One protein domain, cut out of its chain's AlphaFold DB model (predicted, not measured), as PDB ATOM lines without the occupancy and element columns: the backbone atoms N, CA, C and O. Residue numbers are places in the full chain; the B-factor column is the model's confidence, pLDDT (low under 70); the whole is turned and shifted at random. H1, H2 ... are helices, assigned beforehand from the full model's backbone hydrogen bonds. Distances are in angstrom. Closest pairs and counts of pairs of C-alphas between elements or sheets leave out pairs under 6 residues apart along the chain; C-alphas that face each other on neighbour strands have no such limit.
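Overview. This is residues 2 to 83 of the 192 residues of an uncharacterized protein of Candidatus Sumerlaeia bacterium (UniProt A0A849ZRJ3). H2, H4 and H5 form a small up-and-down bundle, each running against the one before it; H1 packs on the first residues of H4, and the loop of residues 53 to 66 lies at the other end. The printed part has 82 residues with five named helices, H1 to H5, and no named strand: all helix, compact, radius of gyration of the C-alphas 12.4 A, spans 37 by 27 by 18 A.

Along the chain. H1, residues 2 to 7, begins at C-alpha 2 (16.755, -25.515, 26.684). H2, residues 18 to 29, is 16.4 A long; H3 is residues 32 to 35; H4, residues 39 to 52, is 20.0 A; H5, residues 67 to 81, is 21.2 A and ends at C-alpha 81 (-5.306, -33.416, 22.330).

Arrangement. The hub, H4, touches H2 at a shallow tilt of 29 degrees, opposite ways; closest C-alphas Ile 25 and Val 44, 6.0 A. H4 and H5 form a hairpin; H4 touches H5 with residues 48 to 52 alone, closest C-alphas Leu 51 and Tyr 70, 7.3 A. H2 touches H5, closest C-alphas Ala 22 and Thr 73, 5.8 A. H4 touches H1 with residues 39 to 43 alone, closest C-alphas Ile 7 and Trp 43, 6.4 A. H3 is close to H4 but not clearly touching. In H1, H2, H4 and H5 every O i to N i+4 pair is within hydrogen-bond range; H3 is too short for one.

Size, cuts and confidence. The printed part has no cut; the link H4 to H5 is long. Residues 2 to 16 have pLDDT under 70.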
ATOM      1  N   ALA A   2      17.185 -25.333  28.087       52.50
ATOM      2  CA  ALA A   2      16.755 -25.515  26.684       52.50
ATOM      3  C   ALA A   2      15.226 -25.382  26.490       52.50
ATOM      4  O   ALA A   2      14.782 -24.642  25.621       52.50
ATOM      5  N   ARG A   3      14.428 -26.011  27.367       51.97
ATOM      6  CA  ARG A   3      12.959 -25.867  27.404       51.97
ATOM      7  C   ARG A   3      12.517 -24.404  27.529       51.97
ATOM      8  O   ARG A   3      11.718 -23.925  26.736       51.97
ATOM      9  N   ASP A   4      13.072 -23.696  28.510       53.81
ATOM     10  CA  ASP A   4      12.687 -22.307  28.795       53.81
ATOM     11  C   ASP A   4      13.125 -21.353  27.664       53.81
ATOM     12  O   ASP A   4      12.454 -20.360  27.402       53.81
ATOM     13  N   ALA A   5      14.205 -21.684  26.939       59.12
ATOM     14  CA  ALA A   5      14.616 -20.957  25.740       59.12
ATOM     15  C   ALA A   5      13.630 -21.144  24.571       59.12
ATOM     16  O   ALA A   5      13.323 -20.172  23.890       59.12
ATOM     17  N   ALA A   6      13.089 -22.351  24.363       57.59
ATOM     18  CA  ALA A   6      12.087 -22.604  23.321       57.59
ATOM     19  C   ALA A   6      10.767 -21.854  23.585       57.59
ATOM     20  O   ALA A   6      10.224 -21.223  22.680       57.59
ATOM     21  N   ILE A   7      10.301 -21.835  24.842       57.38
ATOM     22  CA  ILE A   7       9.078 -21.119  25.255       57.38
ATOM     23  C   ILE A   7       9.191 -19.602  24.996       57.38
ATOM     24  O   ILE A   7       8.203 -18.953  24.652       57.38
ATOM     25  N   GLY A   8      10.395 -19.028  25.093       58.88
ATOM     26  CA  GLY A   8      10.652 -17.611  24.800       58.88
ATOM     27  C   GLY A   8      10.465 -17.205  23.329       58.88
ATOM     28  O   GLY A   8      10.417 -16.014  23.024       58.88
ATOM     29  N   HIS A   9      10.317 -18.166  22.416       61.91
ATOM     30  CA  HIS A   9      10.223 -17.959  20.972       61.91
ATOM     31  C   HIS A   9       8.809 -18.254  20.438       61.91
ATOM     32  O   HIS A   9       8.611 -19.128  19.599       61.91
ATOM     33  N   ARG A  10       7.805 -17.503  20.907       54.41
ATOM     34  CA  ARG A  10       6.385 -17.687  20.517       54.41
ATOM     35  C   ARG A  10       6.070 -17.341  19.053       54.41
ATOM     36  O   ARG A  10       5.085 -17.825  18.509       54.41
ATOM     37  N   ALA A  11       6.909 -16.525  18.414       55.25
ATOM     38  CA  ALA A  11       6.762 -16.096  17.019       55.25
ATOM     39  C   ALA A  11       8.073 -16.231  16.224       55.25
ATOM     40  O   ALA A  11       8.325 -15.467  15.292       55.25
ATOM     41  N   ALA A  12       8.960 -17.150  16.622       56.34
ATOM     42  CA  ALA A  12      10.173 -17.370  15.848       56.34
ATOM     43  C   ALA A  12       9.812 -17.984  14.493       56.34
ATOM     44  O   ALA A  12       9.138 -19.010  14.423       56.34
ATOM     45  N   ALA A  13      10.293 -17.363  13.416       60.78
ATOM     46  CA  ALA A  13      10.359 -18.012  12.120       60.78
ATOM     47  C   ALA A  13      11.409 -19.124  12.222       60.78
ATOM     48  O   ALA A  13      12.614 -18.865  12.118       60.78
ATOM     49  N   TRP A  14      10.961 -20.349  12.501       66.62
ATOM     50  CA  TRP A  14      11.840 -21.510  12.496       66.62
ATOM     51  C   TRP A  14      12.515 -21.607  11.126       66.62
ATOM     52  O   TRP A  14      11.898 -21.393  10.077       66.62
ATOM     53  N   ARG A  15      13.826 -21.870  11.122       62.50
ATOM     54  CA  ARG A  15      14.559 -22.067   9.866       62.50
ATOM     55  C   ARG A  15      13.931 -23.261   9.139       62.50
ATOM     56  O   ARG A  15      13.711 -24.285   9.767       62.50
ATOM     57  N   GLY A  16      13.664 -23.129   7.839       69.06
ATOM     58  CA  GLY A  16      13.100 -24.215   7.022       69.06
ATOM     59  C   GLY A  16      11.595 -24.125   6.728       69.06
ATOM     60  O   GLY A  16      11.061 -25.013   6.075       69.06
ATOM     61  N   GLY A  17      10.903 -23.055   7.144       84.50
ATOM     62  CA  GLY A  17       9.471 -22.887   6.857       84.50
ATOM     63  C   GLY A  17       8.617 -23.885   7.643       84.50
ATOM     64  O   GLY A  17       8.907 -24.132   8.809       84.50
ATOM     65  N   MET A  18       7.590 -24.460   7.006       92.19
ATOM     66  CA  MET A  18       6.681 -25.451   7.611       92.19
ATOM     67  C   MET A  18       7.431 -26.588   8.323       92.19
ATOM     68  O   MET A  18       7.089 -26.936   9.451       92.19
ATOM     69  N   ASP A  19       8.488 -27.112   7.701       91.88
ATOM     70  CA  ASP A  19       9.259 -28.248   8.219       91.88
ATOM     71  C   ASP A  19       9.966 -27.917   9.545       91.88
ATOM     72  O   ASP A  19       9.975 -28.711  10.480       91.88
ATOM     73  N   GLY A  20      10.457 -26.681   9.683       92.00
ATOM     74  CA  GLY A  20      11.054 -26.207  10.932       92.00
ATOM     75  C   GLY A  20      10.048 -26.123  12.085       92.00
ATOM     76  O   GLY A  20      10.414 -26.363  13.240       92.00
ATOM     77  N   TYR A  21       8.777 -25.811  11.789       93.44
ATOM     78  CA  TYR A  21       7.698 -25.903  12.778       93.44
ATOM     79  C   TYR A  21       7.428 -27.362  13.143       93.44
ATOM     80  O   TYR A  21       7.367 -27.667  14.331       93.44
ATOM     81  N   ALA A  22       7.307 -28.246  12.147       95.31
ATOM     82  CA  ALA A  22       7.072 -29.672  12.362       95.31
ATOM     83  C   ALA A  22       8.128 -30.283  13.298       95.31
ATOM     84  O   ALA A  22       7.775 -30.773  14.370       95.31
ATOM     85  N   ASP A  23       9.416 -30.135  12.980       93.81
ATOM     86  CA  ASP A  23      10.524 -30.661  13.792       93.81
ATOM     87  C   ASP A  23      10.494 -30.149  15.241       93.81
ATOM     88  O   ASP A  23      10.699 -30.902  16.199       93.81
ATOM     89  N   SER A  24      10.222 -28.853  15.419       93.75
ATOM     90  CA  SER A  24      10.222 -28.216  16.740       93.75
ATOM     91  C   SER A  24       9.025 -28.654  17.589       93.75
ATOM     92  O   SER A  24       9.168 -28.899  18.790       93.75
ATOM     93  N   ILE A  25       7.848 -28.772  16.969       95.81
ATOM     94  CA  ILE A  25       6.621 -29.240  17.622       95.81
ATOM     95  C   ILE A  25       6.762 -30.715  17.997       95.81
ATOM     96  O   ILE A  25       6.499 -31.074  19.143       95.81
ATOM     97  N   GLU A  26       7.219 -31.561  17.070       95.94
ATOM     98  CA  GLU A  26       7.458 -32.984  17.317       95.94
ATOM     99  C   GLU A  26       8.448 -33.194  18.457       95.94
ATOM    100  O   GLU A  26       8.151 -33.928  19.399       95.94
ATOM    101  N   GLY A  27       9.578 -32.481  18.432       94.12
ATOM    102  CA  GLY A  27      10.565 -32.529  19.505       94.12
ATOM    103  C   GLY A  27       9.962 -32.226  20.878       94.12
ATOM    104  O   GLY A  27      10.290 -32.900  21.854       94.12
ATOM    105  N   MET A  28       9.043 -31.259  20.965       94.75
ATOM    106  CA  MET A  28       8.344 -30.956  22.216       94.75
ATOM    107  C   MET A  28       7.302 -32.026  22.575       94.75
ATOM    108  O   MET A  28       7.263 -32.470  23.721       94.75
ATOM    109  N   LEU A  29       6.499 -32.497  21.615       96.38
ATOM    110  CA  LEU A  29       5.518 -33.575  21.813       96.38
ATOM    111  C   LEU A  29       6.173 -34.878  22.310       96.38
ATOM    112  O   LEU A  29       5.574 -35.602  23.107       96.38
ATOM    113  N   TYR A  30       7.413 -35.158  21.903       95.81
ATOM    114  CA  TYR A  30       8.212 -36.288  22.397       95.81
ATOM    115  C   TYR A  30       8.770 -36.092  23.803       95.81
ATOM    116  O   TYR A  30       9.371 -37.015  24.335       95.81
ATOM    117  N   LEU A  31       8.643 -34.909  24.397       93.94
ATOM    118  CA  LEU A  31       9.202 -34.591  25.710       93.94
ATOM    119  C   LEU A  31       8.124 -34.221  26.734       93.94
ATOM    120  O   LEU A  31       8.334 -34.409  27.932       93.94
ATOM    121  N   LEU A  32       6.962 -33.747  26.282       93.56
ATOM    122  CA  LEU A  32       5.858 -33.300  27.131       93.56
ATOM    123  C   LEU A  32       5.453 -34.293  28.237       93.56
ATOM    124  O   LEU A  32       5.378 -33.851  29.385       93.56
ATOM    125  N   PRO A  33       5.274 -35.607  27.982       91.31
ATOM    126  CA  PRO A  33       4.927 -36.559  29.044       91.31
ATOM    127  C   PRO A  33       5.939 -36.637  30.193       91.31
ATOM    128  O   PRO A  33       5.588 -37.066  31.290       91.31
ATOM    129  N   TRP A  34       7.190 -36.242  29.948       90.75
ATOM    130  CA  TRP A  34       8.289 -36.367  30.901       90.75
ATOM    131  C   TRP A  34       8.654 -35.041  31.573       90.75
ATOM    132  O   TRP A  34       9.072 -35.043  32.729       90.75
ATOM    133  N   ILE A  35       8.545 -33.913  30.861       88.75
ATOM    134  CA  ILE A  35       9.054 -32.609  31.331       88.75
ATOM    135  C   ILE A  35       8.073 -31.435  31.152       88.75
ATOM    136  O   ILE A  35       8.511 -30.276  31.219       88.75
ATOM    137  N   GLY A  36       6.788 -31.720  30.909       81.06
ATOM    138  CA  GLY A  36       5.715 -30.731  30.734       81.06
ATOM    139  C   GLY A  36       5.600 -29.733  31.892       81.06
ATOM    140  O   GLY A  36       5.989 -30.015  33.028       81.06
ATOM    141  N   THR A  37       5.119 -28.523  31.595       78.25
ATOM    142  CA  THR A  37       5.089 -27.395  32.553       78.25
ATOM    143  C   THR A  37       3.824 -26.543  32.489       78.25
ATOM    144  O   THR A  37       3.781 -25.469  33.092       78.25
ATOM    145  N   GLY A  38       2.825 -26.938  31.709       83.81
ATOM    146  CA  GLY A  38       1.711 -26.090  31.278       83.81
ATOM    147  C   GLY A  38       2.104 -25.090  30.181       83.81
ATOM    148  O   GLY A  38       1.393 -24.937  29.190       83.81
ATOM    149  N   GLN A  39       3.250 -24.412  30.315       88.50
ATOM    150  CA  GLN A  39       3.733 -23.458  29.302       88.50
ATOM    151  C   GLN A  39       4.193 -24.146  28.010       88.50
ATOM    152  O   GLN A  39       4.051 -23.577  26.930       88.50
ATOM    153  N   ALA A  40       4.757 -25.353  28.108       90.75
ATOM    154  CA  ALA A  40       5.199 -26.114  26.942       90.75
ATOM    155  C   ALA A  40       4.004 -26.585  26.093       90.75
ATOM    156  O   ALA A  40       4.048 -26.527  24.870       90.75
ATOM    157  N   GLU A  41       2.921 -26.983  26.748       92.62
ATOM    158  CA  GLU A  41       1.654 -27.398  26.159       92.62
ATOM    159  C   GLU A  41       0.991 -26.225  25.433       92.62
ATOM    160  O   GLU A  41       0.623 -26.349  24.267       92.62
ATOM    161  N   GLN A  42       0.935 -25.052  26.079       92.31
ATOM    162  CA  GLN A  42       0.453 -23.828  25.440       92.31
ATOM    163  C   GLN A  42       1.289 -23.465  24.204       92.31
ATOM    164  O   GLN A  42       0.740 -23.086  23.171       92.31
ATOM    165  N   TRP A  43       2.615 -23.579  24.295       93.88
ATOM    166  CA  TRP A  43       3.490 -23.315  23.157       93.88
ATOM    167  C   TRP A  43       3.224 -24.296  22.003       93.88
ATOM    168  O   TRP A  43       3.118 -23.858  20.860       93.88
ATOM    169  N   VAL A  44       3.039 -25.593  22.284       95.25
ATOM    170  CA  VAL A  44       2.681 -26.600  21.266       95.25
ATOM    171  C   VAL A  44       1.357 -26.255  20.582       95.25
ATOM    172  O   VAL A  44       1.290 -26.309  19.354       95.25
ATOM    173  N   ASP A  45       0.334 -25.861  21.342       95.00
ATOM    174  CA  ASP A  45      -0.959 -25.423  20.797       95.00
ATOM    175  C   ASP A  45      -0.793 -24.216  19.852       95.00
ATOM    176  O   ASP A  45      -1.265 -24.239  18.712       95.00
ATOM    177  N   GLU A  46      -0.074 -23.177  20.295       94.25
ATOM    178  CA  GLU A  46       0.176 -21.959  19.512       94.25
ATOM    179  C   GLU A  46       0.939 -22.261  18.212       94.25
ATOM    180  O   GLU A  46       0.532 -21.823  17.132       94.25
ATOM    181  N   GLN A  47       2.027 -23.034  18.291       94.81
ATOM    182  CA  GLN A  47       2.837 -23.361  17.115       94.81
ATOM    183  C   GLN A  47       2.114 -24.301  16.152       94.81
ATOM    184  O   GLN A  47       2.269 -24.166  14.939       94.81
ATOM    185  N   THR A  48       1.291 -25.221  16.659       96.31
ATOM    186  CA  THR A  48       0.506 -26.105  15.794       96.31
ATOM    187  C   THR A  48      -0.536 -25.321  15.002       96.31
ATOM    188  O   THR A  48      -0.749 -25.617  13.831       96.31
ATOM    189  N   GLY A  49      -1.126 -24.263  15.571       95.12
ATOM    190  CA  GLY A  49      -1.990 -23.353  14.812       95.12
ATOM    191  C   GLY A  49      -1.280 -22.733  13.601       95.12
ATOM    192  O   GLY A  49      -1.845 -22.686  12.508       95.12
ATOM    193  N   ILE A  50      -0.017 -22.328  13.770       94.06
ATOM    194  CA  ILE A  50       0.816 -21.804  12.676       94.06
ATOM    195  C   ILE A  50       1.148 -22.909  11.667       94.06
ATOM    196  O   ILE A  50       1.037 -22.684  10.463       94.06
ATOM    197  N   LEU A  51       1.526 -24.104  12.135       95.56
ATOM    198  CA  LEU A  51       1.781 -25.257  11.272       95.56
ATOM    199  C   LEU A  51       0.567 -25.530  10.380       95.56
ATOM    200  O   LEU A  51       0.708 -25.492   9.162       95.56
ATOM    201  N   LEU A  52      -0.618 -25.721  10.971       95.94
ATOM    202  CA  LEU A  52      -1.855 -26.061  10.261       95.94
ATOM    203  C   LEU A  52      -2.264 -25.000   9.228       95.94
ATOM    204  O   LEU A  52      -2.811 -25.336   8.180       95.94
ATOM    205  N   ALA A  53      -1.940 -23.727   9.469       95.50
ATOM    206  CA  ALA A  53      -2.196 -22.642   8.522       95.50
ATOM    207  C   ALA A  53      -1.363 -22.723   7.225       95.50
ATOM    208  O   ALA A  53      -1.633 -21.973   6.288       95.50
ATOM    209  N   HIS A  54      -0.366 -23.612   7.139       94.38
ATOM    210  CA  HIS A  54       0.399 -23.827   5.908       94.38
ATOM    211  C   HIS A  54      -0.354 -24.658   4.858       94.38
ATOM    212  O   HIS A  54       0.053 -24.650   3.694       94.38
ATOM    213  N   GLN A  55      -1.418 -25.380   5.231       96.00
ATOM    214  CA  GLN A  55      -2.209 -26.133   4.260       96.00
ATOM    215  C   GLN A  55      -3.000 -25.186   3.354       96.00
ATOM    216  O   GLN A  55      -3.756 -24.329   3.810       96.00
ATOM    217  N   GLN A  56      -2.833 -25.368   2.049       95.69
ATOM    218  CA  GLN A  56      -3.530 -24.610   1.022       95.69
ATOM    219  C   GLN A  56      -4.966 -25.122   0.831       95.69
ATOM    220  O   GLN A  56      -5.270 -26.266   1.181       95.69
ATOM    221  N   PRO A  57      -5.866 -24.326   0.219       96.19
ATOM    222  CA  PRO A  57      -7.258 -24.733  -0.011       96.19
ATOM    223  C   PRO A  57      -7.432 -26.008  -0.848       96.19
ATOM    224  O   PRO A  57      -8.471 -26.657  -0.766       96.19
ATOM    225  N   ASP A  58      -6.435 -26.366  -1.659       95.56
ATOM    226  CA  ASP A  58      -6.416 -27.596  -2.459       95.56
ATOM    227  C   ASP A  58      -5.901 -28.825  -1.682       95.56
ATOM    228  O   ASP A  58      -5.799 -29.917  -2.244       95.56
ATOM    229  N   GLY A  59      -5.582 -28.652  -0.397       93.19
ATOM    230  CA  GLY A  59      -5.118 -29.689   0.518       93.19
ATOM    231  C   GLY A  59      -3.605 -29.908   0.528       93.19
ATOM    232  O   GLY A  59      -3.114 -30.564   1.449       93.19
ATOM    233  N   PHE A  60      -2.858 -29.356  -0.433       94.81
ATOM    234  CA  PHE A  60      -1.398 -29.446  -0.438       94.81
ATOM    235  C   PHE A  60      -0.775 -28.491   0.579       94.81
ATOM    236  O   PHE A  60      -1.341 -27.449   0.898       94.81
ATOM    237  N   VAL A  61       0.425 -28.819   1.059       94.19
ATOM    238  CA  VAL A  61       1.190 -27.934   1.949       94.19
ATOM    239  C   VAL A  61       2.373 -27.352   1.181       94.19
ATOM    240  O   VAL A  61       2.361 -26.182   0.805       94.19
ATOM    241  N   GLY A  62       3.371 -28.184   0.883       91.31
ATOM    242  CA  GLY A  62       4.558 -27.818   0.114       91.31
ATOM    243  C   GLY A  62       4.648 -28.505  -1.247       91.31
ATOM    244  O   GLY A  62       5.500 -28.117  -2.044       91.31
ATOM    245  N   ARG A  63       3.790 -29.500  -1.541       92.94
ATOM    246  CA  ARG A  63       3.857 -30.331  -2.766       92.94
ATOM    247  C   ARG A  63       5.192 -31.071  -2.892       92.94
ATOM    248  O   ARG A  63       5.702 -31.286  -3.991       92.94
ATOM    249  N   THR A  64       5.756 -31.467  -1.757       92.25
ATOM    250  CA  THR A  64       7.000 -32.241  -1.683       92.25
ATOM    251  C   THR A  64       6.828 -33.422  -0.737       92.25
ATOM    252  O   THR A  64       5.812 -33.544  -0.056       92.25
ATOM    253  N   TYR A  65       7.840 -34.287  -0.644       91.38
ATOM    254  CA  TYR A  65       7.835 -35.378   0.332       91.38
ATOM    255  C   TYR A  65       7.778 -34.880   1.793       91.38
ATOM    256  O   TYR A  65       7.376 -35.639   2.672       91.38
ATOM    257  N   LEU A  66       8.134 -33.613   2.052       92.38
ATOM    258  CA  LEU A  66       8.076 -33.006   3.386       92.38
ATOM    259  C   LEU A  66       6.640 -32.765   3.872       92.38
ATOM    260  O   LEU A  66       6.433 -32.611   5.071       92.38
ATOM    261  N   ASP A  67       5.624 -32.831   3.000       94.94
ATOM    262  CA  ASP A  67       4.213 -32.808   3.420       94.94
ATOM    263  C   ASP A  67       3.907 -33.971   4.396       94.94
ATOM    264  O   ASP A  67       2.998 -33.884   5.220       94.94
ATOM    265  N   GLY A  68       4.715 -35.040   4.380       95.12
ATOM    266  CA  GLY A  68       4.651 -36.115   5.372       95.12
ATOM    267  C   GLY A  68       4.962 -35.664   6.806       95.12
ATOM    268  O   GLY A  68       4.330 -36.163   7.737       95.12
ATOM    269  N   ASN A  69       5.872 -34.702   6.998       95.12
ATOM    270  CA  ASN A  69       6.166 -34.144   8.322       95.12
ATOM    271  C   ASN A  69       4.976 -33.341   8.845       95.12
ATOM    272  O   ASN A  69       4.542 -33.580   9.966       95.12
ATOM    273  N   TYR A  70       4.351 -32.515   7.998       96.69
ATOM    274  CA  TYR A  70       3.100 -31.831   8.340       96.69
ATOM    275  C   TYR A  70       2.030 -32.808   8.848       96.69
ATOM    276  O   TYR A  70       1.479 -32.628   9.935       96.69
ATOM    277  N   VAL A  71       1.750 -33.867   8.076       96.81
ATOM    278  CA  VAL A  71       0.701 -34.842   8.413       96.81
ATOM    279  C   VAL A  71       1.030 -35.561   9.718       96.81
ATOM    280  O   VAL A  71       0.170 -35.693  10.588       96.81
ATOM    281  N   ARG A  72       2.277 -36.007   9.882       97.25
ATOM    282  CA  ARG A  72       2.726 -36.700  11.092       97.25
ATOM    283  C   ARG A  72       2.623 -35.810  12.323       97.25
ATOM    284  O   ARG A  72       2.047 -36.242  13.319       97.25
ATOM    285  N   THR A  73       3.096 -34.570  12.245       97.88
ATOM    286  CA  THR A  73       2.992 -33.617  13.350       97.88
ATOM    287  C   THR A  73       1.528 -33.326  13.696       97.88
ATOM    288  O   THR A  73       1.166 -33.347  14.872       97.88
ATOM    289  N   ALA A  74       0.652 -33.143  12.700       97.88
ATOM    290  CA  ALA A  74      -0.781 -32.930  12.926       97.88
ATOM    291  C   ALA A  74      -1.459 -34.133  13.613       97.88
ATOM    292  O   ALA A  74      -2.298 -33.956  14.502       97.88
ATOM    293  N   LEU A  75      -1.079 -35.363  13.252       97.81
ATOM    294  CA  LEU A  75      -1.577 -36.578  13.905       97.81
ATOM    295  C   LEU A  75      -1.038 -36.727  15.333       97.81
ATOM    296  O   LEU A  75      -1.806 -37.054  16.237       97.81
ATOM    297  N   LEU A  76       0.248 -36.448  15.566       98.06
ATOM    298  CA  LEU A  76       0.839 -36.460  16.910       98.06
ATOM    299  C   LEU A  76       0.166 -35.436  17.827       98.06
ATOM    300  O   LEU A  76      -0.164 -35.754  18.969       98.06
ATOM    301  N   TYR A  77      -0.092 -34.235  17.309       98.00
ATOM    302  CA  TYR A  77      -0.857 -33.219  18.018       98.00
ATOM    303  C   TYR A  77      -2.290 -33.682  18.306       98.00
ATOM    304  O   TYR A  77      -2.775 -33.525  19.421       98.00
ATOM    305  N   SER A  78      -2.960 -34.315  17.341       97.62
ATOM    306  CA  SER A  78      -4.310 -34.852  17.553       97.62
ATOM    307  C   SER A  78      -4.332 -35.883  18.686       97.62
ATOM    308  O   SER A  78      -5.175 -35.788  19.571       97.62
ATOM    309  N   LEU A  79      -3.359 -36.801  18.721       97.50
ATOM    310  CA  LEU A  79      -3.218 -37.781  19.804       97.50
ATOM    311  C   LEU A  79      -2.934 -37.119  21.153       97.50
ATOM    312  O   LEU A  79      -3.481 -37.545  22.165       97.50
ATOM    313  N   PHE A  80      -2.120 -36.063  21.181       97.50
ATOM    314  CA  PHE A  80      -1.931 -35.262  22.389       97.50
ATOM    315  C   PHE A  80      -3.263 -34.695  22.890       97.50
ATOM    316  O   PHE A  80      -3.629 -34.884  24.050       97.50
ATOM    317  N   ARG A  81      -4.033 -34.066  21.996       97.88
ATOM    318  CA  ARG A  81      -5.306 -33.416  22.330       97.88
ATOM    319  C   ARG A  81      -6.439 -34.381  22.659       97.88
ATOM    320  O   ARG A  81      -7.458 -33.928  23.175       97.88
ATOM    321  N   THR A  82      -6.278 -35.676  22.400       98.06
ATOM    322  CA  THR A  82      -7.260 -36.718  22.732       98.06
ATOM    323  C   THR A  82      -6.765 -37.696  23.798       98.06
ATOM    324  O   THR A  82      -7.450 -38.675  24.095       98.06
ATOM    325  N   GLY A  83      -5.583 -37.471  24.383       96.88
ATOM    326  CA  GLY A  83      -4.983 -38.417  25.327       96.88
ATOM    327  C   GLY A  83      -4.671 -39.782  24.699       96.88
ATOM    328  O   GLY A  83      -4.603 -40.783  25.405       96.88
TER     329      GLY A  83